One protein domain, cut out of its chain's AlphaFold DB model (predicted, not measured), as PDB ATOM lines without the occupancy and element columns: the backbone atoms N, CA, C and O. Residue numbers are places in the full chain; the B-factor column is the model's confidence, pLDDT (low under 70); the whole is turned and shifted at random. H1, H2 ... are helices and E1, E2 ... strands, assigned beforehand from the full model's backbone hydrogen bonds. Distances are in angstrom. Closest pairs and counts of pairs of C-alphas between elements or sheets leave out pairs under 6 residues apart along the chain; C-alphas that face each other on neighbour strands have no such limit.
ATOM      1  N   ASN A   4     -55.747  50.171  17.046       98.50
ATOM      2  CA  ASN A   4     -55.948  48.846  16.457       98.50
ATOM      3  C   ASN A   4     -54.983  47.790  17.012       98.50
ATOM      4  O   ASN A   4     -55.266  46.599  16.910       98.50
ATOM      5  N   GLY A   5     -53.886  48.211  17.642       98.44
ATOM      6  CA  GLY A   5     -52.983  47.303  18.327       98.44
ATOM      7  C   GLY A   5     -51.728  47.977  18.856       98.44
ATOM      8  O   GLY A   5     -51.821  49.073  19.412       98.44
ATOM      9  N   VAL A   6     -50.593  47.291  18.748       98.81
ATOM     10  CA  VAL A   6     -49.334  47.655  19.406       98.81
ATOM     11  C   VAL A   6     -48.136  47.375  18.501       98.81
ATOM     12  O   VAL A   6     -48.115  46.376  17.782       98.81
ATOM     13  N   ASP A   7     -47.139  48.250  18.579       98.94
ATOM     14  CA  ASP A   7     -45.817  48.059  17.988       98.94
ATOM     15  C   ASP A   7     -44.780  47.836  19.095       98.94
ATOM     16  O   ASP A   7     -44.843  48.482  20.147       98.94
ATOM     17  N   ILE A   8     -43.862  46.893  18.884       98.88
ATOM     18  CA  ILE A   8     -42.825  46.536  19.857       98.88
ATOM     19  C   ILE A   8     -41.466  47.056  19.388       98.88
ATOM     20  O   ILE A   8     -40.803  46.430  18.557       98.88
ATOM     21  N   ASP A   9     -41.049  48.160  20.003       98.75
ATOM     22  CA  ASP A   9     -39.837  48.930  19.688       98.75
ATOM     23  C   ASP A   9     -38.967  49.161  20.948       98.75
ATOM     24  O   ASP A   9     -38.586  50.270  21.314       98.75
ATOM     25  N   LEU A  10     -38.754  48.096  21.726       98.44
ATOM     26  CA  LEU A  10     -37.952  48.112  22.951       98.44
ATOM     27  C   LEU A  10     -36.462  47.857  22.675       98.44
ATOM     28  O   LEU A  10     -35.999  46.720  22.614       98.44
ATOM     29  N   GLU A  11     -35.672  48.921  22.626       97.19
ATOM     30  CA  GLU A  11     -34.229  48.838  22.344       97.19
ATOM     31  C   GLU A  11     -33.348  48.603  23.587       97.19
ATOM     32  O   GLU A  11     -32.124  48.510  23.499       97.19
ATOM     33  N   ASN A  12     -33.953  48.477  24.769       95.44
ATOM     34  CA  ASN A  12     -33.269  48.200  26.039       95.44
ATOM     35  C   ASN A  12     -33.248  46.704  26.409       95.44
ATOM     36  O   ASN A  12     -32.935  46.350  27.549       95.44
ATOM     37  N   GLY A  13     -33.575  45.840  25.445       92.06
ATOM     38  CA  GLY A  13     -33.604  44.389  25.580       92.06
ATOM     39  C   GLY A  13     -35.015  43.819  25.715       92.06
ATOM     40  O   GLY A  13     -35.894  44.380  26.369       92.06
ATOM     41  N   VAL A  14     -35.213  42.639  25.124       96.81
ATOM     42  CA  VAL A  14     -36.461  41.869  25.180       96.81
ATOM     43  C   VAL A  14     -36.195  40.499  25.792       96.81
ATOM     44  O   VAL A  14     -35.166  39.880  25.543       96.81
ATOM     45  N   ASN A  15     -37.144  40.009  26.591       98.50
ATOM     46  CA  ASN A  15     -37.178  38.624  27.050       98.50
ATOM     47  C   ASN A  15     -38.330  37.899  26.347       98.50
ATOM     48  O   ASN A  15     -39.500  38.190  26.611       98.50
ATOM     49  N   SER A  16     -38.001  36.942  25.482       98.69
ATOM     50  CA  SER A  16     -38.977  36.258  24.632       98.69
ATOM     51  C   SER A  16     -40.034  35.488  25.414       98.69
ATOM     52  O   SER A  16     -41.188  35.444  24.992       98.69
ATOM     53  N   THR A  17     -39.694  34.943  26.586       98.62
ATOM     54  CA  THR A  17     -40.645  34.199  27.428       98.62
ATOM     55  C   THR A  17     -41.775  35.109  27.901       98.62
ATOM     56  O   THR A  17     -42.957  34.789  27.744       98.62
ATOM     57  N   TYR A  18     -41.425  36.267  28.463       98.75
ATOM     58  CA  TYR A  18     -42.415  37.178  29.032       98.75
ATOM     59  C   TYR A  18     -43.093  38.041  27.971       98.75
ATOM     60  O   TYR A  18     -44.300  38.254  28.067       98.75
ATOM     61  N   MET A  19     -42.363  38.469  26.937       98.88
ATOM     62  CA  MET A  19     -42.943  39.242  25.838       98.88
ATOM     63  C   MET A  19     -43.978  38.419  25.066       98.88
ATOM     64  O   MET A  19     -45.102  38.874  24.868       98.88
ATOM     65  N   THR A  20     -43.664  37.161  24.734       98.88
ATOM     66  CA  THR A  20     -44.624  36.255  24.079       98.88
ATOM     67  C   THR A  20     -45.869  36.049  24.940       98.88
ATOM     68  O   THR A  20     -46.989  36.118  24.437       98.88
ATOM     69  N   LYS A  21     -45.700  35.830  26.252       98.81
ATOM     70  CA  LYS A  21     -46.831  35.685  27.181       98.81
ATOM     71  C   LYS A  21     -47.704  36.943  27.217       98.81
ATOM     72  O   LYS A  21     -48.927  36.828  27.212       98.81
ATOM     73  N   ALA A  22     -47.090  38.124  27.252       98.81
ATOM     74  CA  ALA A  22     -47.806  39.395  27.271       98.81
ATOM     75  C   ALA A  22     -48.598  39.619  25.974       98.81
ATOM     76  O   ALA A  22     -49.787  39.925  26.032       98.81
ATOM     77  N   LEU A  23     -47.978  39.397  24.814       98.88
ATOM     78  CA  LEU A  23     -48.624  39.570  23.509       98.88
ATOM     79  C   LEU A  23     -49.774  38.582  23.289       98.88
ATOM     80  O   LEU A  23     -50.820  38.975  22.779       98.88
ATOM     81  N   LYS A  24     -49.638  37.333  23.755       98.81
ATOM     82  CA  LYS A  24     -50.748  36.364  23.759       98.81
ATOM     83  C   LYS A  24     -51.916  36.844  24.617       98.81
ATOM     84  O   LYS A  24     -53.046  36.836  24.150       98.81
ATOM     85  N   ALA A  25     -51.647  37.366  25.813       98.75
ATOM     86  CA  ALA A  25     -52.701  37.921  26.662       98.75
ATOM     87  C   ALA A  25     -53.408  39.136  26.027       98.75
ATOM     88  O   ALA A  25     -54.604  39.327  26.250       98.75
ATOM     89  N   VAL A  26     -52.701  39.951  25.233       98.56
ATOM     90  CA  VAL A  26     -53.314  41.037  24.445       98.56
ATOM     91  C   VAL A  26     -54.212  40.465  23.345       98.56
ATOM     92  O   VAL A  26     -55.364  40.882  23.229       98.56
ATOM     93  N   HIS A  27     -53.718  39.490  22.582       98.56
ATOM     94  CA  HIS A  27     -54.478  38.837  21.515       98.56
ATOM     95  C   HIS A  27     -55.737  38.127  22.039       98.56
ATOM     96  O   HIS A  27     -56.815  38.297  21.476       98.56
ATOM     97  N   ASP A  28     -55.654  37.446  23.185       98.50
ATOM     98  CA  ASP A  28     -56.802  36.801  23.840       98.50
ATOM     99  C   ASP A  28     -57.916  37.801  24.202       98.50
ATOM    100  O   ASP A  28     -59.089  37.439  24.312       98.50
ATOM    101  N   LYS A  29     -57.565  39.077  24.416       98.12
ATOM    102  CA  LYS A  29     -58.522  40.159  24.695       98.12
ATOM    103  C   LYS A  29     -59.001  40.884  23.439       98.12
ATOM    104  O   LYS A  29     -60.064  41.503  23.484       98.12
ATOM    105  N   LYS A  30     -58.233  40.834  22.353       97.88
ATOM    106  CA  LYS A  30     -58.520  41.484  21.073       97.88
ATOM    107  C   LYS A  30     -57.954  40.620  19.946       97.88
ATOM    108  O   LYS A  30     -56.809  40.793  19.545       97.88
ATOM    109  N   SER A  31     -58.754  39.691  19.428       97.31
ATOM    110  CA  SER A  31     -58.290  38.717  18.429       97.31
ATOM    111  C   SER A  31     -57.938  39.346  17.075       97.31
ATOM    112  O   SER A  31     -57.202  38.757  16.296       97.31
ATOM    113  N   ASP A  32     -58.445  40.549  16.790       97.62
ATOM    114  CA  ASP A  32     -58.124  41.361  15.610       97.62
ATOM    115  C   ASP A  32     -56.987  42.372  15.871       97.62
ATOM    116  O   ASP A  32     -56.860  43.366  15.156       97.62
ATOM    117  N   VAL A  33     -56.198  42.181  16.935       98.56
ATOM    118  CA  VAL A  33     -55.094  43.084  17.272       98.56
ATOM    119  C   VAL A  33     -54.040  43.110  16.164       98.56
ATOM    120  O   VAL A  33     -53.550  42.074  15.724       98.56
ATOM    121  N   VAL A  34     -53.653  44.316  15.749       98.81
ATOM    122  CA  VAL A  34     -52.482  44.524  14.892       98.81
ATOM    123  C   VAL A  34     -51.232  44.482  15.764       98.81
ATOM    124  O   VAL A  34     -51.078  45.314  16.659       98.81
ATOM    125  N   VAL A  35     -50.342  43.525  15.521       98.88
ATOM    126  CA  VAL A  35     -49.072  43.419  16.253       98.88
ATOM    127  C   VAL A  35     -47.929  43.590  15.278       98.88
ATOM    128  O   VAL A  35     -47.747  42.763  14.381       98.88
ATOM    129  N   THR A  36     -47.162  44.657  15.462       98.94
ATOM    130  CA  THR A  36     -45.935  44.908  14.706       98.94
ATOM    131  C   THR A  36     -44.725  44.932  15.626       98.94
ATOM    132  O   THR A  36     -44.849  45.008  16.851       98.94
ATOM    133  N   MET A  37     -43.543  44.779  15.042       98.94
ATOM    134  CA  MET A  37     -42.278  44.853  15.766       98.94
ATOM    135  C   MET A  37     -41.272  45.642  14.931       98.94
ATOM    136  O   MET A  37     -41.221  45.451  13.713       98.94
ATOM    137  N   ALA A  38     -40.433  46.445  15.583       98.94
ATOM    138  CA  ALA A  38     -39.365  47.216  14.949       98.94
ATOM    139  C   ALA A  38     -37.979  46.874  15.543       98.94
ATOM    140  O   ALA A  38     -37.298  47.747  16.073       98.94
ATOM    141  N   PRO A  39     -37.540  45.600  15.499       98.88
ATOM    142  CA  PRO A  39     -36.233  45.209  16.028       98.88
ATOM    143  C   PRO A  39     -35.083  45.929  15.313       98.88
ATOM    144  O   PRO A  39     -35.170  46.202  14.112       98.88
ATOM    145  N   GLN A  40     -33.964  46.136  16.010       98.88
ATOM    146  CA  GLN A  40     -32.707  46.517  15.359       98.88
ATOM    147  C   GLN A  40     -32.146  45.325  14.566       98.88
ATOM    148  O   GLN A  40     -32.547  44.177  14.759       98.88
ATOM    149  N   THR A  41     -31.169  45.541  13.682       98.81
ATOM    150  CA  THR A  41     -30.625  44.426  12.879       98.81
ATOM    151  C   THR A  41     -30.006  43.311  13.728       98.81
ATOM    152  O   THR A  41     -30.140  42.136  13.393       98.81
ATOM    153  N   ILE A  42     -29.363  43.655  14.853       98.38
ATOM    154  CA  ILE A  42     -28.759  42.680  15.780       98.38
ATOM    155  C   ILE A  42     -29.789  41.698  16.354       98.38
ATOM    156  O   ILE A  42     -29.464  40.549  16.649       98.38
ATOM    157  N   ASP A  43     -31.039  42.139  16.458       98.75
ATOM    158  CA  ASP A  43     -32.128  41.418  17.095       98.75
ATOM    159  C   ASP A  43     -32.751  40.358  16.180       98.75
ATOM    160  O   ASP A  43     -33.538  39.540  16.657       98.75
ATOM    161  N   MET A  44     -32.380  40.320  14.894       98.75
ATOM    162  CA  MET A  44     -32.927  39.389  13.895       98.75
ATOM    163  C   MET A  44     -31.855  38.589  13.133       98.75
ATOM    164  O   MET A  44     -32.191  37.882  12.186       98.75
ATOM    165  N   GLN A  45     -30.580  38.635  13.549       98.56
ATOM    166  CA  GLN A  45     -29.481  37.893  12.895       98.56
ATOM    167  C   GLN A  45     -29.620  36.359  12.966       98.56
ATOM    168  O   GLN A  45     -28.939  35.647  12.234       98.56
ATOM    169  N   SER A  46     -30.453  35.828  13.864       98.12
ATOM    170  CA  SER A  46     -30.702  34.389  14.020       98.12
ATOM    171  C   SER A  46     -32.047  34.160  14.705       98.12
ATOM    172  O   SER A  46     -32.407  34.915  15.602       98.12
ATOM    173  N   ALA A  47     -32.744  33.064  14.389       98.25
ATOM    174  CA  ALA A  47     -33.977  32.659  15.079       98.25
ATOM    175  C   ALA A  47     -33.798  32.409  16.596       98.25
ATOM    176  O   ALA A  47     -34.774  32.242  17.326       98.25
ATOM    177  N   SER A  48     -32.555  32.376  17.091       98.19
ATOM    178  CA  SER A  48     -32.232  32.239  18.513       98.19
ATOM    179  C   SER A  48     -32.195  33.558  19.296       98.19
ATOM    180  O   SER A  48     -32.041  33.504  20.519       98.19
ATOM    181  N   THR A  49     -32.285  34.722  18.649       98.50
ATOM    182  CA  THR A  49     -32.341  36.026  19.333       98.50
ATOM    183  C   THR A  49     -33.709  36.244  19.980       98.50
ATOM    184  O   THR A  49     -34.715  35.675  19.562       98.50
ATOM    185  N   GLU A  50     -33.776  37.053  21.038       98.75
ATOM    186  CA  GLU A  50     -35.002  37.176  21.840       98.75
ATOM    187  C   GLU A  50     -36.168  37.826  21.077       98.75
ATOM    188  O   GLU A  50     -37.320  37.406  21.212       98.75
ATOM    189  N   TYR A  51     -35.880  38.803  20.224       98.81
ATOM    190  CA  TYR A  51     -36.872  39.412  19.338       98.81
ATOM    191  C   TYR A  51     -37.405  38.424  18.303       98.81
ATOM    192  O   TYR A  51     -38.620  38.271  18.176       98.81
ATOM    193  N   PHE A  52     -36.521  37.691  17.625       98.88
ATOM    194  CA  PHE A  52     -36.940  36.719  16.618       98.88
ATOM    195  C   PHE A  52     -37.697  35.543  17.265       98.88
ATOM    196  O   PHE A  52     -38.774  35.169  16.803       98.88
ATOM    197  N   LYS A  53     -37.248  35.031  18.419       98.88
ATOM    198  CA  LYS A  53     -38.025  34.061  19.215       98.88
ATOM    199  C   LYS A  53     -39.424  34.571  19.545       98.88
ATOM    200  O   LYS A  53     -40.377  33.800  19.477       98.88
ATOM    201  N   THR A  54     -39.552  35.850  19.905       98.94
ATOM    202  CA  THR A  54     -40.859  36.468  20.167       98.94
ATOM    203  C   THR A  54     -41.710  36.467  18.903       98.94
ATOM    204  O   THR A  54     -42.827  35.958  18.944       98.94
ATOM    205  N   ALA A  55     -41.174  36.956  17.779       98.94
ATOM    206  CA  ALA A  55     -41.871  36.993  16.494       98.94
ATOM    207  C   ALA A  55     -42.383  35.601  16.078       98.94
ATOM    208  O   ALA A  55     -43.552  35.449  15.734       98.94
ATOM    209  N   LEU A  56     -41.549  34.562  16.204       98.88
ATOM    210  CA  LEU A  56     -41.947  33.174  15.943       98.88
ATOM    211  C   LEU A  56     -42.973  32.656  16.965       98.88
ATOM    212  O   LEU A  56     -43.923  31.968  16.598       98.88
ATOM    213  N   GLY A  57     -42.828  33.011  18.243       98.81
ATOM    214  CA  GLY A  57     -43.735  32.610  19.323       98.81
ATOM    215  C   GLY A  57     -45.148  33.194  19.220       98.81
ATOM    216  O   GLY A  57     -46.072  32.664  19.852       98.81
ATOM    217  N   ILE A  58     -45.312  34.260  18.431       98.81
ATOM    218  CA  ILE A  58     -46.590  34.912  18.120       98.81
ATOM    219  C   ILE A  58     -46.927  34.902  16.624       98.81
ATOM    220  O   ILE A  58     -47.802  35.652  16.195       98.81
ATOM    221  N   LYS A  59     -46.257  34.059  15.823       98.75
ATOM    222  CA  LYS A  59     -46.379  34.047  14.357       98.75
ATOM    223  C   LYS A  59     -47.832  34.011  13.877       98.75
ATOM    224  O   LYS A  59     -48.153  34.689  12.912       98.75
ATOM    225  N   ASP A  60     -48.708  33.287  14.569       98.38
ATOM    226  CA  ASP A  60     -50.114  33.115  14.176       98.38
ATOM    227  C   ASP A  60     -50.931  34.421  14.172       98.38
ATOM    228  O   ASP A  60     -51.958  34.496  13.502       98.38
ATOM    229  N   PHE A  61     -50.489  35.455  14.897       98.81
ATOM    230  CA  PHE A  61     -51.156  36.764  14.951       98.81
ATOM    231  C   PHE A  61     -50.207  37.960  14.765       98.81
ATOM    232  O   PHE A  61     -50.623  39.116  14.857       98.81
ATOM    233  N   LEU A  62     -48.930  37.705  14.476       98.94
ATOM    234  CA  LEU A  62     -47.967  38.731  14.099       98.94
ATOM    235  C   LEU A  62     -48.341  39.314  12.733       98.94
ATOM    236  O   LEU A  62     -48.430  38.592  11.738       98.94
ATOM    237  N   THR A  63     -48.516  40.634  12.671       98.88
ATOM    238  CA  THR A  63     -48.873  41.330  11.432       98.88
ATOM    239  C   THR A  63     -47.657  41.552  10.538       98.88
ATOM    240  O   THR A  63     -47.703  41.187   9.363       98.88
ATOM    241  N   VAL A  64     -46.586  42.159  11.070       98.94
ATOM    242  CA  VAL A  64     -45.324  42.398  10.347       98.94
ATOM    243  C   VAL A  64     -44.174  42.755  11.296       98.94
ATOM    244  O   VAL A  64     -44.361  43.488  12.265       98.94
ATOM    245  N   VAL A  65     -42.973  42.277  10.980       98.94
ATOM    246  CA  VAL A  65     -41.698  42.772  11.505       98.94
ATOM    247  C   VAL A  65     -41.134  43.786  10.518       98.94
ATOM    248  O   VAL A  65     -40.739  43.441   9.407       98.94
ATOM    249  N   ASN A  66     -41.097  45.046  10.932       98.94
ATOM    250  CA  ASN A  66     -40.485  46.144  10.200       98.94
ATOM    251  C   ASN A  66     -39.107  46.420  10.801       98.94
ATOM    252  O   ASN A  66     -38.916  47.418  11.492       98.94
ATOM    253  N   MET A  67     -38.165  45.498  10.590       98.94
ATOM    254  CA  MET A  67     -36.818  45.629  11.150       98.94
ATOM    255  C   MET A  67     -36.186  46.965  10.734       98.94
ATOM    256  O   MET A  67     -36.359  47.411   9.601       98.94
ATOM    257  N   GLN A  68     -35.449  47.594  11.646       98.94
ATOM    258  CA  GLN A  68     -34.748  48.849  11.405       98.94
ATOM    259  C   GLN A  68     -33.433  48.578  10.651       98.94
ATOM    260  O   GLN A  68     -32.436  48.175  11.246       98.94
ATOM    261  N   TYR A  69     -33.403  48.793   9.331       98.88
ATOM    262  CA  TYR A  69     -32.216  48.593   8.480       98.88
ATOM    263  C   TYR A  69     -31.262  49.805   8.494       98.88
ATOM    264  O   TYR A  69     -30.677  50.166   7.471       98.88
ATOM    265  N   TYR A  70     -31.126  50.466   9.642       98.88
ATOM    266  CA  TYR A  70     -30.376  51.711   9.806       98.88
ATOM    267  C   TYR A  70     -29.775  51.822  11.207       98.88
ATOM    268  O   TYR A  70     -30.033  50.974  12.056       98.88
ATOM    269  N   ASN A  71     -28.941  52.848  11.438       98.62
ATOM    270  CA  ASN A  71     -28.134  52.980  12.662       98.62
ATOM    271  C   ASN A  71     -27.383  51.689  13.022       98.62
ATOM    272  O   ASN A  71     -27.169  51.373  14.190       98.62
ATOM    273  N   SER A  72     -26.973  50.947  11.995       98.25
ATOM    274  CA  SER A  72     -26.406  49.620  12.141       98.25
ATOM    275  C   SER A  72     -24.989  49.569  11.591       98.25
ATOM    276  O   SER A  72     -24.644  50.217  10.599       98.25
ATOM    277  N   GLY A  73     -24.150  48.766  12.241       97.75
ATOM    278  CA  GLY A  73     -22.906  48.321  11.631       97.75
ATOM    279  C   GLY A  73     -23.168  47.404  10.432       97.75
ATOM    280  O   GLY A  73     -24.302  47.146  10.029       97.75
ATOM    281  N   SER A  74     -22.098  46.865   9.858       98.19
ATOM    282  CA  SER A  74     -22.255  45.783   8.890       98.19
ATOM    283  C   SER A  74     -22.804  44.530   9.576       98.19
ATOM    284  O   SER A  74     -22.481  44.247  10.731       98.19
ATOM    285  N   MET A  75     -23.610  43.764   8.849       98.75
ATOM    286  CA  MET A  75     -24.272  42.553   9.331       98.75
ATOM    287  C   MET A  75     -24.071  41.419   8.337       98.75
ATOM    288  O   MET A  75     -23.810  41.658   7.157       98.75
ATOM    289  N   GLN A  76     -24.178  40.181   8.810       98.69
ATOM    290  CA  GLN A  76     -24.161  39.027   7.916       98.69
ATOM    291  C   GLN A  76     -25.543  38.833   7.302       98.69
ATOM    292  O   GLN A  76     -26.525  38.873   8.038       98.69
ATOM    293  N   GLY A  77     -25.614  38.602   5.993       98.75
ATOM    294  CA  GLY A  77     -26.829  38.148   5.321       98.75
ATOM    295  C   GLY A  77     -27.109  36.665   5.565       98.75
ATOM    296  O   GLY A  77     -26.307  35.959   6.180       98.75
ATOM    297  N   CYS A  78     -28.223  36.166   5.026       98.56
ATOM    298  CA  CYS A  78     -28.565  34.736   5.098       98.56
ATOM    299  C   CYS A  78     -27.532  33.816   4.412       98.56
ATOM    300  O   CYS A  78     -27.451  32.634   4.733       98.56
ATOM    301  N   ASP A  79     -26.704  34.354   3.510       98.31
ATOM    302  CA  ASP A  79     -25.607  33.638   2.847       98.31
ATOM    303  C   ASP A  79     -24.278  33.674   3.635       98.31
ATOM    304  O   ASP A  79     -23.251  33.195   3.147       98.31
ATOM    305  N   GLY A  80     -24.280  34.262   4.836       98.12
ATOM    306  CA  GLY A  80     -23.110  34.410   5.704       98.12
ATOM    307  C   GLY A  80     -22.118  35.498   5.273       98.12
ATOM    308  O   GLY A  80     -21.113  35.699   5.958       98.12
ATOM    309  N   LYS A  81     -22.361  36.221   4.168       98.62
ATOM    310  CA  LYS A  81     -21.502  37.341   3.749       98.62
ATOM    311  C   LYS A  81     -21.851  38.619   4.498       98.62
ATOM    312  O   LYS A  81     -22.975  38.804   4.948       98.62
ATOM    313  N   VAL A  82     -20.873  39.514   4.613       98.56
ATOM    314  CA  VAL A  82     -21.022  40.799   5.304       98.56
ATOM    315  C   VAL A  82     -21.549  41.866   4.346       98.56
ATOM    316  O   VAL A  82     -20.957  42.104   3.295       98.56
ATOM    317  N   TYR A  83     -22.612  42.549   4.758       98.81
ATOM    318  CA  TYR A  83     -23.241  43.656   4.047       98.81
ATOM    319  C   TYR A  83     -23.264  44.904   4.926       98.81
ATOM    320  O   TYR A  83     -23.431  44.813   6.141       98.81
ATOM    321  N   SER A  84     -23.134  46.079   4.312       98.19
ATOM    322  CA  SER A  84     -23.206  47.373   5.001       98.19
ATOM    323  C   SER A  84     -24.505  48.093   4.660       98.19
ATOM    324  O   SER A  84     -24.918  48.098   3.497       98.19
ATOM    325  N   GLN A  85     -25.115  48.727   5.664       97.25
ATOM    326  CA  GLN A  85     -26.316  49.550   5.506       97.25
ATOM    327  C   GLN A  85     -26.173  50.601   4.396       97.25
ATOM    328  O   GLN A  85     -25.065  51.002   4.036       97.25
ATOM    329  N   GLY A  86     -27.305  51.082   3.880       96.62
ATOM    330  CA  GLY A  86     -27.311  52.053   2.785       96.62
ATOM    331  C   GLY A  86     -27.310  51.426   1.382       96.62
ATOM    332  O   GLY A  86     -26.981  52.110   0.417       96.62
ATOM    333  N   SER A  87     -27.633  50.134   1.242       98.44
ATOM    334  CA  SER A  87     -27.579  49.416  -0.042       98.44
ATOM    335  C   SER A  87     -28.735  48.429  -0.225       98.44
ATOM    336  O   SER A  87     -29.231  47.874   0.755       98.44
ATOM    337  N   VAL A  88     -29.113  48.152  -1.483       98.81
ATOM    338  CA  VAL A  88     -30.092  47.098  -1.835       98.81
ATOM    339  C   VAL A  88     -29.678  45.752  -1.237       98.81
ATOM    340  O   VAL A  88     -30.510  45.031  -0.687       98.81
ATOM    341  N   ASP A  89     -28.386  45.428  -1.305       98.88
ATOM    342  CA  ASP A  89     -27.857  44.159  -0.806       98.88
ATOM    343  C   ASP A  89     -28.049  44.014   0.706       98.88
ATOM    344  O   ASP A  89     -28.450  42.954   1.167       98.88
ATOM    345  N   PHE A  90     -27.858  45.079   1.490       98.94
ATOM    346  CA  PHE A  90     -28.121  45.025   2.930       98.94
ATOM    347  C   PHE A  90     -29.595  44.779   3.246       98.94
ATOM    348  O   PHE A  90     -29.907  43.952   4.099       98.94
ATOM    349  N   LEU A  91     -30.504  45.460   2.541       98.94
ATOM    350  CA  LEU A  91     -31.945  45.287   2.745       98.94
ATOM    351  C   LEU A  91     -32.376  43.852   2.411       98.94
ATOM    352  O   LEU A  91     -33.028  43.177   3.209       98.94
ATOM    353  N   THR A  92     -31.966  43.366   1.243       98.94
ATOM    354  CA  THR A  92     -32.384  42.064   0.714       98.94
ATOM    355  C   THR A  92     -31.715  40.893   1.437       98.94
ATOM    356  O   THR A  92     -32.402  39.934   1.799       98.94
ATOM    357  N   ALA A  93     -30.412  40.969   1.723       98.88
ATOM    358  CA  ALA A  93     -29.670  39.888   2.372       98.88
ATOM    359  C   ALA A  93     -30.061  39.687   3.842       98.88
ATOM    360  O   ALA A  93     -30.050  38.551   4.322       98.88
ATOM    361  N   LEU A  94     -30.447  40.751   4.555       98.94
ATOM    362  CA  LEU A  94     -30.948  40.637   5.929       98.94
ATOM    363  C   LEU A  94     -32.442  40.279   5.976       98.94
ATOM    364  O   LEU A  94     -32.841  39.483   6.823       98.94
ATOM    365  N   ALA A  95     -33.279  40.798   5.063       98.94
ATOM    366  CA  ALA A  95     -34.673  40.338   4.944       98.94
ATOM    367  C   ALA A  95     -34.743  38.826   4.680       98.94
ATOM    368  O   ALA A  95     -35.585  38.129   5.244       98.94
ATOM    369  N   CYS A  96     -33.806  38.305   3.883       98.81
ATOM    370  CA  CYS A  96     -33.664  36.879   3.620       98.81
ATOM    371  C   CYS A  96     -33.540  36.036   4.901       98.81
ATOM    372  O   CYS A  96     -34.139  34.968   4.971       98.81
ATOM    373  N   ILE A  97     -32.853  36.519   5.946       98.88
ATOM    374  CA  ILE A  97     -32.721  35.785   7.217       98.88
ATOM    375  C   ILE A  97     -34.106  35.502   7.803       98.88
ATOM    376  O   ILE A  97     -34.403  34.371   8.182       98.88
ATOM    377  N   GLN A  98     -34.976  36.509   7.827       98.88
ATOM    378  CA  GLN A  98     -36.336  36.387   8.349       98.88
ATOM    379  C   GLN A  98     -37.191  35.443   7.491       98.88
ATOM    380  O   GLN A  98     -37.866  34.557   8.019       98.88
ATOM    381  N   LEU A  99     -37.104  35.603   6.169       98.81
ATOM    382  CA  LEU A  99     -37.874  34.849   5.175       98.81
ATOM    383  C   LEU A  99     -37.469  33.367   5.079       98.81
ATOM    384  O   LEU A  99     -38.296  32.515   4.756       98.81
ATOM    385  N   GLU A 100     -36.206  33.041   5.354       98.62
ATOM    386  CA  GLU A 100     -35.695  31.664   5.336       98.62
ATOM    387  C   GLU A 100     -35.794  30.967   6.701       98.62
ATOM    388  O   GLU A 100     -35.719  29.741   6.762       98.62
ATOM    389  N   ASN A 101     -36.029  31.715   7.786       98.50
ATOM    390  CA  ASN A 101     -36.096  31.177   9.151       98.50
ATOM    391  C   ASN A 101     -37.493  31.266   9.784       98.50
ATOM    392  O   ASN A 101     -37.638  31.283  11.005       98.50
ATOM    393  N   GLY A 102     -38.532  31.254   8.947       98.19
ATOM    394  CA  GLY A 102     -39.878  30.866   9.361       98.19
ATOM    395  C   GLY A 102     -40.924  31.972   9.408       98.19
ATOM    396  O   GLY A 102     -42.069  31.632   9.669       98.19
ATOM    397  N   LEU A 103     -40.603  33.245   9.146       98.81
ATOM    398  CA  LEU A 103     -41.643  34.264   8.947       98.81
ATOM    399  C   LEU A 103     -42.234  34.164   7.537       98.81
ATOM    400  O   LEU A 103     -41.509  33.936   6.568       98.81
ATOM    401  N   ASP A 104     -43.549  34.357   7.416       98.81
ATOM    402  CA  ASP A 104     -44.182  34.433   6.097       98.81
ATOM    403  C   ASP A 104     -43.771  35.743   5.396       98.81
ATOM    404  O   ASP A 104     -43.521  36.740   6.079       98.81
ATOM    405  N   PRO A 105     -43.767  35.819   4.049       98.81
ATOM    406  CA  PRO A 105     -43.459  37.063   3.334       98.81
ATOM    407  C   PRO A 105     -44.286  38.259   3.818       98.81
ATOM    408  O   PRO A 105     -43.759  39.349   4.041       98.81
ATOM    409  N   SER A 106     -45.569  38.031   4.106       98.81
ATOM    410  CA  SER A 106     -46.480  39.060   4.610       98.81
ATOM    411  C   SER A 106     -46.161  39.537   6.030       98.81
ATOM    412  O   SER A 106     -46.804  40.466   6.513       98.81
ATOM    413  N   GLN A 107     -45.211  38.902   6.714       98.94
ATOM    414  CA  GLN A 107     -44.752  39.254   8.055       98.94
ATOM    415  C   GLN A 107     -43.381  39.937   8.043       98.94
ATOM    416  O   GLN A 107     -42.861  40.236   9.113       98.94
ATOM    417  N   VAL A 108     -42.803  40.215   6.870       98.94
ATOM    418  CA  VAL A 108     -41.498  40.874   6.733       98.94
ATOM    419  C   VAL A 108     -41.661  42.187   5.973       98.94
ATOM    420  O   VAL A 108     -42.199  42.210   4.864       98.94
ATOM    421  N   GLY A 109     -41.197  43.280   6.577       98.88
ATOM    422  CA  GLY A 109     -41.173  44.616   5.991       98.88
ATOM    423  C   GLY A 109     -39.802  45.283   6.119       98.88
ATOM    424  O   GLY A 109     -38.995  44.937   6.981       98.88
ATOM    425  N   ILE A 110     -39.539  46.250   5.240       98.94
ATOM    426  CA  ILE A 110     -38.262  46.973   5.168       98.94
ATOM    427  C   ILE A 110     -38.380  48.326   5.882       98.94
ATOM    428  O   ILE A 110     -39.004  49.241   5.350       98.94
ATOM    429  N   GLY A 111     -37.784  48.465   7.070       98.88
ATOM    430  CA  GLY A 111     -37.724  49.725   7.818       98.88
ATOM    431  C   GLY A 111     -36.497  50.569   7.476       98.88
ATOM    432  O   GLY A 111     -35.373  50.144   7.736       98.88
ATOM    433  N   VAL A 112     -36.688  51.775   6.932       98.88
ATOM    434  CA  VAL A 112     -35.589  52.701   6.574       98.88
ATOM    435  C   VAL A 112     -35.860  54.145   7.020       98.88
ATOM    436  O   VAL A 112     -37.018  54.527   7.182       98.88
ATOM    437  N   PRO A 113     -34.837  54.998   7.189       98.88
ATOM    438  CA  PRO A 113     -35.041  56.409   7.504       98.88
ATOM    439  C   PRO A 113     -35.745  57.132   6.351       98.88
ATOM    440  O   PRO A 113     -35.415  56.909   5.188       98.88
ATOM    441  N   ALA A 114     -36.674  58.032   6.666       98.81
ATOM    442  CA  ALA A 114     -37.418  58.798   5.658       98.81
ATOM    443  C   ALA A 114     -36.536  59.821   4.928       98.81
ATOM    444  O   ALA A 114     -36.847  60.269   3.827       98.81
ATOM    445  N   SER A 115     -35.446  60.224   5.578       98.62
ATOM    446  CA  SER A 115     -34.468  61.187   5.088       98.62
ATOM    447  C   SER A 115     -33.133  60.982   5.794       98.62
ATOM    448  O   SER A 115     -33.045  60.271   6.799       98.62
ATOM    449  N   THR A 116     -32.089  61.663   5.323       98.31
ATOM    450  CA  THR A 116     -30.771  61.675   5.979       98.31
ATOM    451  C   THR A 116     -30.797  62.244   7.399       98.31
ATOM    452  O   THR A 116     -29.877  61.987   8.163       98.31
ATOM    453  N   SER A 117     -31.834  63.001   7.771       98.31
ATOM    454  CA  SER A 117     -32.028  63.501   9.141       98.31
ATOM    455  C   SER A 117     -32.814  62.534  10.031       98.31
ATOM    456  O   SER A 117     -32.847  62.715  11.245       98.31
ATOM    457  N   GLY A 118     -33.443  61.506   9.451       97.38
ATOM    458  CA  GLY A 118     -34.222  60.518  10.196       97.38
ATOM    459  C   GLY A 118     -33.368  59.582  11.051       97.38
ATOM    460  O   GLY A 118     -33.847  59.068  12.055       97.38
ATOM    461  N   ALA A 119     -32.098  59.386  10.702       98.12
ATOM    462  CA  ALA A 119     -31.183  58.516  11.429       98.12
ATOM    463  C   ALA A 119     -29.746  59.033  11.329       98.12
ATOM    464  O   ALA A 119     -29.409  59.772  10.408       98.12
ATOM    465  N   GLY A 120     -28.875  58.602  12.244       98.19
ATOM    466  CA  GLY A 120     -27.450  58.930  12.178       98.19
ATOM    467  C   GLY A 120     -26.742  58.255  11.002       98.19
ATOM    468  O   GLY A 120     -25.690  58.718  10.567       98.19
ATOM    469  N   SER A 121     -27.301  57.158  10.480       98.38
ATOM    470  CA  SER A 121     -26.769  56.439   9.322       98.38
ATOM    471  C   SER A 121     -27.795  55.457   8.739       98.38
ATOM    472  O   SER A 121     -28.792  55.160   9.391       98.38
ATOM    473  N   GLY A 122     -27.562  54.956   7.520       98.25
ATOM    474  CA  GLY A 122     -28.399  53.919   6.889       98.25
ATOM    475  C   GLY A 122     -29.556  54.423   6.019       98.25
ATOM    476  O   GLY A 122     -30.315  53.608   5.503       98.25
ATOM    477  N   TYR A 123     -29.686  55.738   5.813       98.69
ATOM    478  CA  TYR A 123     -30.604  56.284   4.806       98.69
ATOM    479  C   TYR A 123     -30.269  55.748   3.406       98.69
ATOM    480  O   TYR A 123     -29.098  55.633   3.036       98.69
ATOM    481  N   VAL A 124     -31.313  55.467   2.629       98.75
ATOM    482  CA  VAL A 124     -31.240  55.124   1.209       98.75
ATOM    483  C   VAL A 124     -32.267  55.933   0.434       98.75
ATOM    484  O   VAL A 124     -33.336  56.251   0.955       98.75
ATOM    485  N   GLU A 125     -31.968  56.222  -0.830       98.56
ATOM    486  CA  GLU A 125     -32.944  56.832  -1.734       98.56
ATOM    487  C   GLU A 125     -34.177  55.924  -1.910       98.56
ATOM    488  O   GLU A 125     -34.024  54.700  -1.952       98.56
ATOM    489  N   PRO A 126     -35.393  56.472  -2.093       98.62
ATOM    490  CA  PRO A 126     -36.614  55.672  -2.245       98.62
ATOM    491  C   PRO A 126     -36.539  54.593  -3.336       98.62
ATOM    492  O   PRO A 126     -37.099  53.510  -3.179       98.62
ATOM    493  N   GLY A 127     -35.801  54.857  -4.421       98.75
ATOM    494  CA  GLY A 127     -35.560  53.878  -5.486       98.75
ATOM    495  C   GLY A 127     -34.862  52.604  -4.999       98.75
ATOM    496  O   GLY A 127     -35.235  51.520  -5.421       98.75
ATOM    497  N   VAL A 128     -33.942  52.710  -4.035       98.88
ATOM    498  CA  VAL A 128     -33.243  51.556  -3.435       98.88
ATOM    499  C   VAL A 128     -34.203  50.676  -2.634       98.88
ATOM    500  O   VAL A 128     -34.059  49.455  -2.618       98.88
ATOM    501  N   VAL A 129     -35.199  51.279  -1.976       98.88
ATOM    502  CA  VAL A 129     -36.249  50.534  -1.263       98.88
ATOM    503  C   VAL A 129     -37.115  49.768  -2.260       98.88
ATOM    504  O   VAL A 129     -37.382  48.586  -2.055       98.88
ATOM    505  N   ASN A 130     -37.508  50.422  -3.357       98.88
ATOM    506  CA  ASN A 130     -38.292  49.804  -4.427       98.88
ATOM    507  C   ASN A 130     -37.525  48.648  -5.088       98.88
ATOM    508  O   ASN A 130     -38.064  47.556  -5.220       98.88
ATOM    509  N   ASP A 131     -36.244  48.846  -5.399       98.94
ATOM    510  CA  ASP A 131     -35.366  47.811  -5.951       98.94
ATOM    511  C   ASP A 131     -35.235  46.603  -5.007       98.94
ATOM    512  O   ASP A 131     -35.307  45.451  -5.441       98.94
ATOM    513  N   ALA A 132     -35.110  46.836  -3.696       98.94
ATOM    514  CA  ALA A 132     -35.082  45.758  -2.709       98.94
ATOM    515  C   ALA A 132     -36.415  44.989  -2.638       98.94
ATOM    516  O   ALA A 132     -36.409  43.757  -2.550       98.94
ATOM    517  N   LEU A 133     -37.550  45.692  -2.706       98.88
ATOM    518  CA  LEU A 133     -38.880  45.081  -2.735       98.88
ATOM    519  C   LEU A 133     -39.100  44.261  -4.009       98.88
ATOM    520  O   LEU A 133     -39.524  43.110  -3.915       98.88
ATOM    521  N   ASP A 134     -38.753  44.799  -5.177       98.88
ATOM    522  CA  ASP A 134     -38.807  44.072  -6.446       98.88
ATOM    523  C   ASP A 134     -37.854  42.867  -6.441       98.88
ATOM    524  O   ASP A 134     -38.205  41.800  -6.954       98.88
ATOM    525  N   CYS A 135     -36.684  42.981  -5.809       98.88
ATOM    526  CA  CYS A 135     -35.734  41.875  -5.728       98.88
ATOM    527  C   CYS A 135     -36.314  40.719  -4.918       98.88
ATOM    528  O   CYS A 135     -36.294  39.572  -5.370       98.88
ATOM    529  N   LEU A 136     -36.888  41.020  -3.753       98.88
ATOM    530  CA  LEU A 136     -37.518  40.013  -2.905       98.88
ATOM    531  C   LEU A 136     -38.785  39.453  -3.558       98.88
ATOM    532  O   LEU A 136     -38.938  38.238  -3.618       98.88
ATOM    533  N   ALA A 137     -39.674  40.298  -4.083       98.75
ATOM    534  CA  ALA A 137     -40.978  39.879  -4.599       98.75
ATOM    535  C   ALA A 137     -40.906  39.197  -5.975       98.75
ATOM    536  O   ALA A 137     -41.624  38.227  -6.222       98.75
ATOM    537  N   LYS A 138     -40.051  39.701  -6.874       98.56
ATOM    538  CA  LYS A 138     -40.049  39.372  -8.312       98.56
ATOM    539  C   LYS A 138     -38.689  38.888  -8.825       98.56
ATOM    540  O   LYS A 138     -38.618  38.334  -9.920       98.56
ATOM    541  N   GLY A 139     -37.611  39.052  -8.055       98.31
ATOM    542  CA  GLY A 139     -36.258  38.650  -8.456       98.31
ATOM    543  C   GLY A 139     -35.578  39.612  -9.441       98.31
ATOM    544  O   GLY A 139     -34.604  39.218 -10.094       98.31
ATOM    545  N   SER A 140     -36.087  40.843  -9.561       98.38
ATOM    546  CA  SER A 140     -35.566  41.947 -10.388       98.38
ATOM    547  C   SER A 140     -35.096  43.113  -9.515       98.38
ATOM    548  O   SER A 140     -35.556  43.232  -8.397       98.38
ATOM    549  N   GLY A 141     -34.201  43.984  -9.986       97.69
ATOM    550  CA  GLY A 141     -33.711  45.104  -9.155       97.69
ATOM    551  C   GLY A 141     -32.753  44.683  -8.029       97.69
ATOM    552  O   GLY A 141     -32.414  45.480  -7.166       97.69
ATOM    553  N   CYS A 142     -32.286  43.432  -8.027       98.62
ATOM    554  CA  CYS A 142     -31.297  42.960  -7.062       98.62
ATOM    555  C   CYS A 142     -29.926  43.620  -7.270       98.62
ATOM    556  O   CYS A 142     -29.547  43.939  -8.401       98.62
ATOM    557  N   GLY A 143     -29.163  43.749  -6.184       98.00
ATOM    558  CA  GLY A 143     -27.741  44.068  -6.248       98.00
ATOM    559  C   GLY A 143     -26.891  42.821  -6.512       98.00
ATOM    560  O   GLY A 143     -27.237  41.970  -7.335       98.00
ATOM    561  N   SER A 144     -25.752  42.710  -5.826       98.06
ATOM    562  CA  SER A 144     -24.894  41.524  -5.917       98.06
ATOM    563  C   SER A 144     -25.480  40.321  -5.175       98.06
ATOM    564  O   SER A 144     -25.249  39.173  -5.568       98.06
ATOM    565  N   PHE A 145     -26.255  40.573  -4.118       98.69
ATOM    566  CA  PHE A 145     -27.024  39.546  -3.442       98.69
ATOM    567  C   PHE A 145     -28.295  39.251  -4.237       98.69
ATOM    568  O   PHE A 145     -29.056  40.150  -4.597       98.69
ATOM    569  N   LYS A 146     -28.548  37.963  -4.478       98.19
ATOM    570  CA  LYS A 146     -29.777  37.486  -5.104       98.19
ATOM    571  C   LYS A 146     -30.394  36.392  -4.232       98.19
ATOM    572  O   LYS A 146     -29.748  35.358  -4.054       98.19
ATOM    573  N   PRO A 147     -31.624  36.582  -3.721       97.62
ATOM    574  CA  PRO A 147     -32.335  35.535  -3.003       97.62
ATOM    575  C   PRO A 147     -32.458  34.254  -3.839       97.62
ATOM    576  O   PRO A 147     -32.641  34.306  -5.058       97.62
ATOM    577  N   SER A 148     -32.398  33.098  -3.177       96.12
ATOM    578  CA  SER A 148     -32.498  31.774  -3.814       96.12
ATOM    579  C   SER A 148     -33.863  31.512  -4.474       96.12
ATOM    580  O   SER A 148     -33.972  30.707  -5.400       96.12
ATOM    581  N   LYS A 149     -34.902  32.213  -4.010       97.88
ATOM    582  CA  LYS A 149     -36.284  32.183  -4.498       97.88
ATOM    583  C   LYS A 149     -36.927  33.560  -4.331       97.88
ATOM    584  O   LYS A 149     -36.424  34.391  -3.579       97.88
ATOM    585  N   THR A 150     -38.047  33.785  -5.007       98.62
ATOM    586  CA  THR A 150     -38.861  34.987  -4.810       98.62
ATOM    587  C   THR A 150     -39.856  34.803  -3.666       98.62
ATOM    588  O   THR A 150     -40.238  33.685  -3.312       98.62
ATOM    589  N   TYR A 151     -40.299  35.925  -3.110       98.69
ATOM    590  CA  TYR A 151     -41.232  36.030  -1.997       98.69
ATOM    591  C   TYR A 151     -42.405  36.948  -2.370       98.69
ATOM    592  O   TYR A 151     -42.524  38.052  -1.825       98.69
ATOM    593  N   PRO A 152     -43.282  36.528  -3.308       97.50
ATOM    594  CA  PRO A 152     -44.510  37.261  -3.588       97.50
ATOM    595  C   PRO A 152     -45.313  37.437  -2.294       97.50
ATOM    596  O   PRO A 152     -45.507  36.480  -1.545       97.50
ATOM    597  N   GLY A 153     -45.752  38.662  -2.014       97.00
ATOM    598  CA  GLY A 153     -46.446  38.993  -0.770       97.00
ATOM    599  C   GLY A 153     -45.549  39.475   0.374       97.00
ATOM    600  O   GLY A 153     -46.049  39.567   1.494       97.00
ATOM    601  N   ILE A 154     -44.268  39.802   0.118       98.69
ATOM    602  CA  ILE A 154     -43.478  40.673   1.013       98.69
ATOM    603  C   ILE A 154     -44.350  41.867   1.437       98.69
ATOM    604  O   ILE A 154     -45.011  42.474   0.592       98.69
ATOM    605  N   ARG A 155     -44.418  42.183   2.737       98.81
ATOM    606  CA  ARG A 155     -45.444  43.114   3.247       98.81
ATOM    607  C   ARG A 155     -45.341  44.512   2.639       98.81
ATOM    608  O   ARG A 155     -46.369  45.143   2.404       98.81
ATOM    609  N   GLY A 156     -44.119  45.008   2.476       98.75
ATOM    610  CA  GLY A 156     -43.846  46.373   2.043       98.75
ATOM    611  C   GLY A 156     -42.744  47.021   2.873       98.75
ATOM    612  O   GLY A 156     -41.767  46.371   3.248       98.75
ATOM    613  N   ALA A 157     -42.905  48.311   3.154       98.88
ATOM    614  CA  ALA A 157     -41.891  49.127   3.809       98.88
ATOM    615  C   ALA A 157     -42.455  49.932   4.987       98.88
ATOM    616  O   ALA A 157     -43.646  50.236   5.054       98.88
ATOM    617  N   MET A 158     -41.557  50.304   5.891       98.88
ATOM    618  CA  MET A 158     -41.780  51.174   7.038       98.88
ATOM    619  C   MET A 158     -40.750  52.298   6.997       98.88
ATOM    620  O   MET A 158     -39.647  52.122   6.472       98.88
ATOM    621  N   THR A 159     -41.097  53.458   7.550       98.88
ATOM    622  CA  THR A 159     -40.120  54.526   7.689       98.88
ATOM    623  C   THR A 159     -40.166  55.236   9.030       98.88
ATOM    624  O   THR A 159     -41.239  55.526   9.562       98.88
ATOM    625  N   TRP A 160     -38.978  55.565   9.536       98.75
ATOM    626  CA  TRP A 160     -38.806  56.546  10.594       98.75
ATOM    627  C   TRP A 160     -38.427  57.903   9.974       98.75
ATOM    628  O   TRP A 160     -37.324  58.089   9.462       98.75
ATOM    629  N   SER A 161     -39.302  58.903   9.959       98.75
ATOM    630  CA  SER A 161     -40.701  58.909  10.402       98.75
ATOM    631  C   SER A 161     -41.540  59.754   9.449       98.75
ATOM    632  O   SER A 161     -41.005  60.457   8.592       98.75
ATOM    633  N   THR A 162     -42.861  59.757   9.626       98.75
ATOM    634  CA  THR A 162     -43.759  60.643   8.866       98.75
ATOM    635  C   THR A 162     -43.400  62.124   9.035       98.75
ATOM    636  O   THR A 162     -43.516  62.893   8.084       98.75
ATOM    637  N   ASN A 163     -42.905  62.540  10.207       98.75
ATOM    638  CA  ASN A 163     -42.438  63.907  10.439       98.75
ATOM    639  C   ASN A 163     -41.195  64.237   9.603       98.75
ATOM    640  O   ASN A 163     -41.128  65.311   9.006       98.75
ATOM    641  N   TRP A 164     -40.228  63.316   9.541       98.75
ATOM    642  CA  TRP A 164     -39.021  63.493   8.732       98.75
ATOM    643  C   TRP A 164     -39.302  63.424   7.232       98.75
ATOM    644  O   TRP A 164     -38.684  64.170   6.469       98.75
ATOM    645  N   ASP A 165     -40.259  62.594   6.815       98.88
ATOM    646  CA  ASP A 165     -40.740  62.554   5.434       98.88
ATOM    647  C   ASP A 165     -41.403  63.885   5.051       98.88
ATOM    648  O   ASP A 165     -41.036  64.503   4.053       98.88
ATOM    649  N   ALA A 166     -42.299  64.403   5.897       98.75
ATOM    650  CA  ALA A 166     -42.955  65.692   5.680       98.75
ATOM    651  C   ALA A 166     -41.958  66.859   5.626       98.75
ATOM    652  O   ALA A 166     -42.044  67.699   4.727       98.75
ATOM    653  N   ALA A 167     -40.972  66.881   6.529       98.44
ATOM    654  CA  ALA A 167     -39.879  67.854   6.503       98.44
ATOM    655  C   ALA A 167     -39.033  67.765   5.216       98.44
ATOM    656  O   ALA A 167     -38.431  68.754   4.807       98.44
ATOM    657  N   SER A 168     -39.044  66.605   4.554       97.81
ATOM    658  CA  SER A 168     -38.350  66.331   3.290       97.81
ATOM    659  C   SER A 168     -39.294  66.360   2.076       97.81
ATOM    660  O   SER A 168     -39.001  65.782   1.033       97.81
ATOM    661  N   GLY A 169     -40.455  67.021   2.188       98.31
ATOM    662  CA  GLY A 169     -41.394  67.218   1.075       98.31
ATOM    663  C   GLY A 169     -42.249  65.996   0.706       98.31
ATOM    664  O   GLY A 169     -42.862  65.970  -0.375       98.31
ATOM    665  N   ASN A 170     -42.336  65.010   1.603       98.62
ATOM    666  CA  ASN A 170     -42.966  63.702   1.401       98.62
ATOM    667  C   ASN A 170     -42.309  62.884   0.274       98.62
ATOM    668  O   ASN A 170     -42.996  62.166  -0.456       98.62
ATOM    669  N   ALA A 171     -41.006  63.071   0.046       98.25
ATOM    670  CA  ALA A 171     -40.291  62.422  -1.050       98.25
ATOM    671  C   ALA A 171     -40.293  60.892  -0.916       98.25
ATOM    672  O   ALA A 171     -40.446  60.194  -1.919       98.25
ATOM    673  N   TRP A 172     -40.184  60.373   0.312       98.75
ATOM    674  CA  TRP A 172     -40.144  58.937   0.559       98.75
ATOM    675  C   TRP A 172     -41.518  58.309   0.333       98.75
ATOM    676  O   TRP A 172     -41.655  57.409  -0.497       98.75
ATOM    677  N   SER A 173     -42.570  58.822   0.982       98.75
ATOM    678  CA  SER A 173     -43.913  58.229   0.864       98.75
ATOM    679  C   SER A 173     -44.510  58.350  -0.538       98.75
ATOM    680  O   SER A 173     -45.191  57.425  -0.986       98.75
ATOM    681  N   LYS A 174     -44.221  59.434  -1.273       98.69
ATOM    682  CA  LYS A 174     -44.672  59.605  -2.668       98.69
ATOM    683  C   LYS A 174     -44.022  58.626  -3.644       98.69
ATOM    684  O   LYS A 174     -44.598  58.389  -4.702       98.69
ATOM    685  N   ALA A 175     -42.852  58.083  -3.316       98.62
ATOM    686  CA  ALA A 175     -42.132  57.148  -4.174       98.62
ATOM    687  C   ALA A 175     -42.326  55.686  -3.742       98.62
ATOM    688  O   ALA A 175     -42.637  54.842  -4.581       98.62
ATOM    689  N   VAL A 176     -42.187  55.386  -2.447       98.81
ATOM    690  CA  VAL A 176     -42.290  54.014  -1.922       98.81
ATOM    691  C   VAL A 176     -43.746  53.566  -1.797       98.81
ATOM    692  O   VAL A 176     -44.073  52.434  -2.141       98.81
ATOM    693  N   GLY A 177     -44.651  54.451  -1.366       98.69
ATOM    694  CA  GLY A 177     -46.062  54.114  -1.150       98.69
ATOM    695  C   GLY A 177     -46.755  53.557  -2.402       98.69
ATOM    696  O   GLY A 177     -47.263  52.437  -2.358       98.69
ATOM    697  N   PRO A 178     -46.763  54.282  -3.539       98.75
ATOM    698  CA  PRO A 178     -47.354  53.778  -4.778       98.75
ATOM    699  C   PRO A 178     -46.705  52.490  -5.289       98.75
ATOM    700  O   PRO A 178     -47.408  51.649  -5.841       98.75
ATOM    701  N   HIS A 179     -45.393  52.324  -5.092       98.75
ATOM    702  CA  HIS A 179     -44.691  51.109  -5.493       98.75
ATOM    703  C   HIS A 179     -45.159  49.901  -4.672       98.75
ATOM    704  O   HIS A 179     -45.570  48.905  -5.258       98.75
ATOM    705  N   VAL A 180     -45.206  50.017  -3.337       98.56
ATOM    706  CA  VAL A 180     -45.725  48.967  -2.439       98.56
ATOM    707  C   VAL A 180     -47.172  48.597  -2.780       98.56
ATOM    708  O   VAL A 180     -47.505  47.418  -2.815       98.56
TER     709      VAL A 180
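AT A GLANCE: This is residues 4 to 180 of the 183 residues of the protein "Chitinase" of Streptomyces sp. SID8361 (UniProt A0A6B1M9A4). What would one see first? An open, curled sheet, E1 to E5, bends like part of a barrel, and H1, H3, H4, H5 and H7 cover one face of it: two layers, a sheet and helices on one face. How is it built? The printed part has 177 residues, with five named strands and seven named helices in the order E1 H1 E2 H2 H3 E3 H4 E4 H5 E5 H6 H7, of mixed class. The sheet's order is E1 E2 E3 E4 E5, parallel throughout. The whole is compact, with a radius of gyration of the C-alphas of 15.5 A and spans of 40 by 37 by 29 A.

IN THESE COORDINATES: Where does the first half run? E1, residues 5 to 8, begins at C-alpha 5 (-52.983, 47.303, 18.327). H1 holds residues 16 to 29 over 19.9 A, E2 34 to 37, H2 41 to 44, H3 50 to 57 and E3 64 to 68. What follows? H4 holds residues 88 to 100 over 17.9 A, E4 108 to 113 over 16.8 A, H5 126 to 138 over 17.7 A, E5 156 to 160 and H6 162 to 167. H7, residues 171 to 180, ends at C-alpha 180 (-45.725, 48.967, -2.439).

HOW THE PARTS SIT: What joins the strands? Within hydrogen-bond range are N 6 and O 34 of E1 and E2, 2.9 A; N 66 and O 37 of E3 and E2, 2.8 A; N 109 and O 65 of E4 and E3, 2.9 A; and N 158 and O 110 of E5 and E4, 2.8 A. Four strand-helix-strand units, parallel neighbour strands with helices between, have right-handed crossovers: E1 H1 E2, E2 H2 H3 E3, E3 H4 E4 and E4 H5 E5. How do the helices stand? H1 touches H3, C-alphas of Ser 16 and Thr 54 at 4.8 A; H4 touches H5, Val 88 and Ala 132 at 5.2 A; H5 touches H7, Pro 126 and Trp 172 at 5.6 A, at a shallow tilt of 12 degrees, the same way. H2 only grazes the sheet with residues 41 to 44, and H6 is only just not on it, with 4 pairs of C-alphas within 10 A. Are the helix backbones complete? Every O i to N i+4 pair is within hydrogen-bond range in H1, H3, H5 and H6, but 7 of 9 in H4 and 4 of 6 in H7; H2 is too short for such a pair.

THE WHOLE: How far does it reach? The two C-alphas farthest apart, of Lys 29 and Ser 144, are 45.5 A apart. Which links are long? E3 to H4, E4 to H5 and H5 to E5. Is anything missing or uncertain? The printed part has no cut, and no printed residue is under 70.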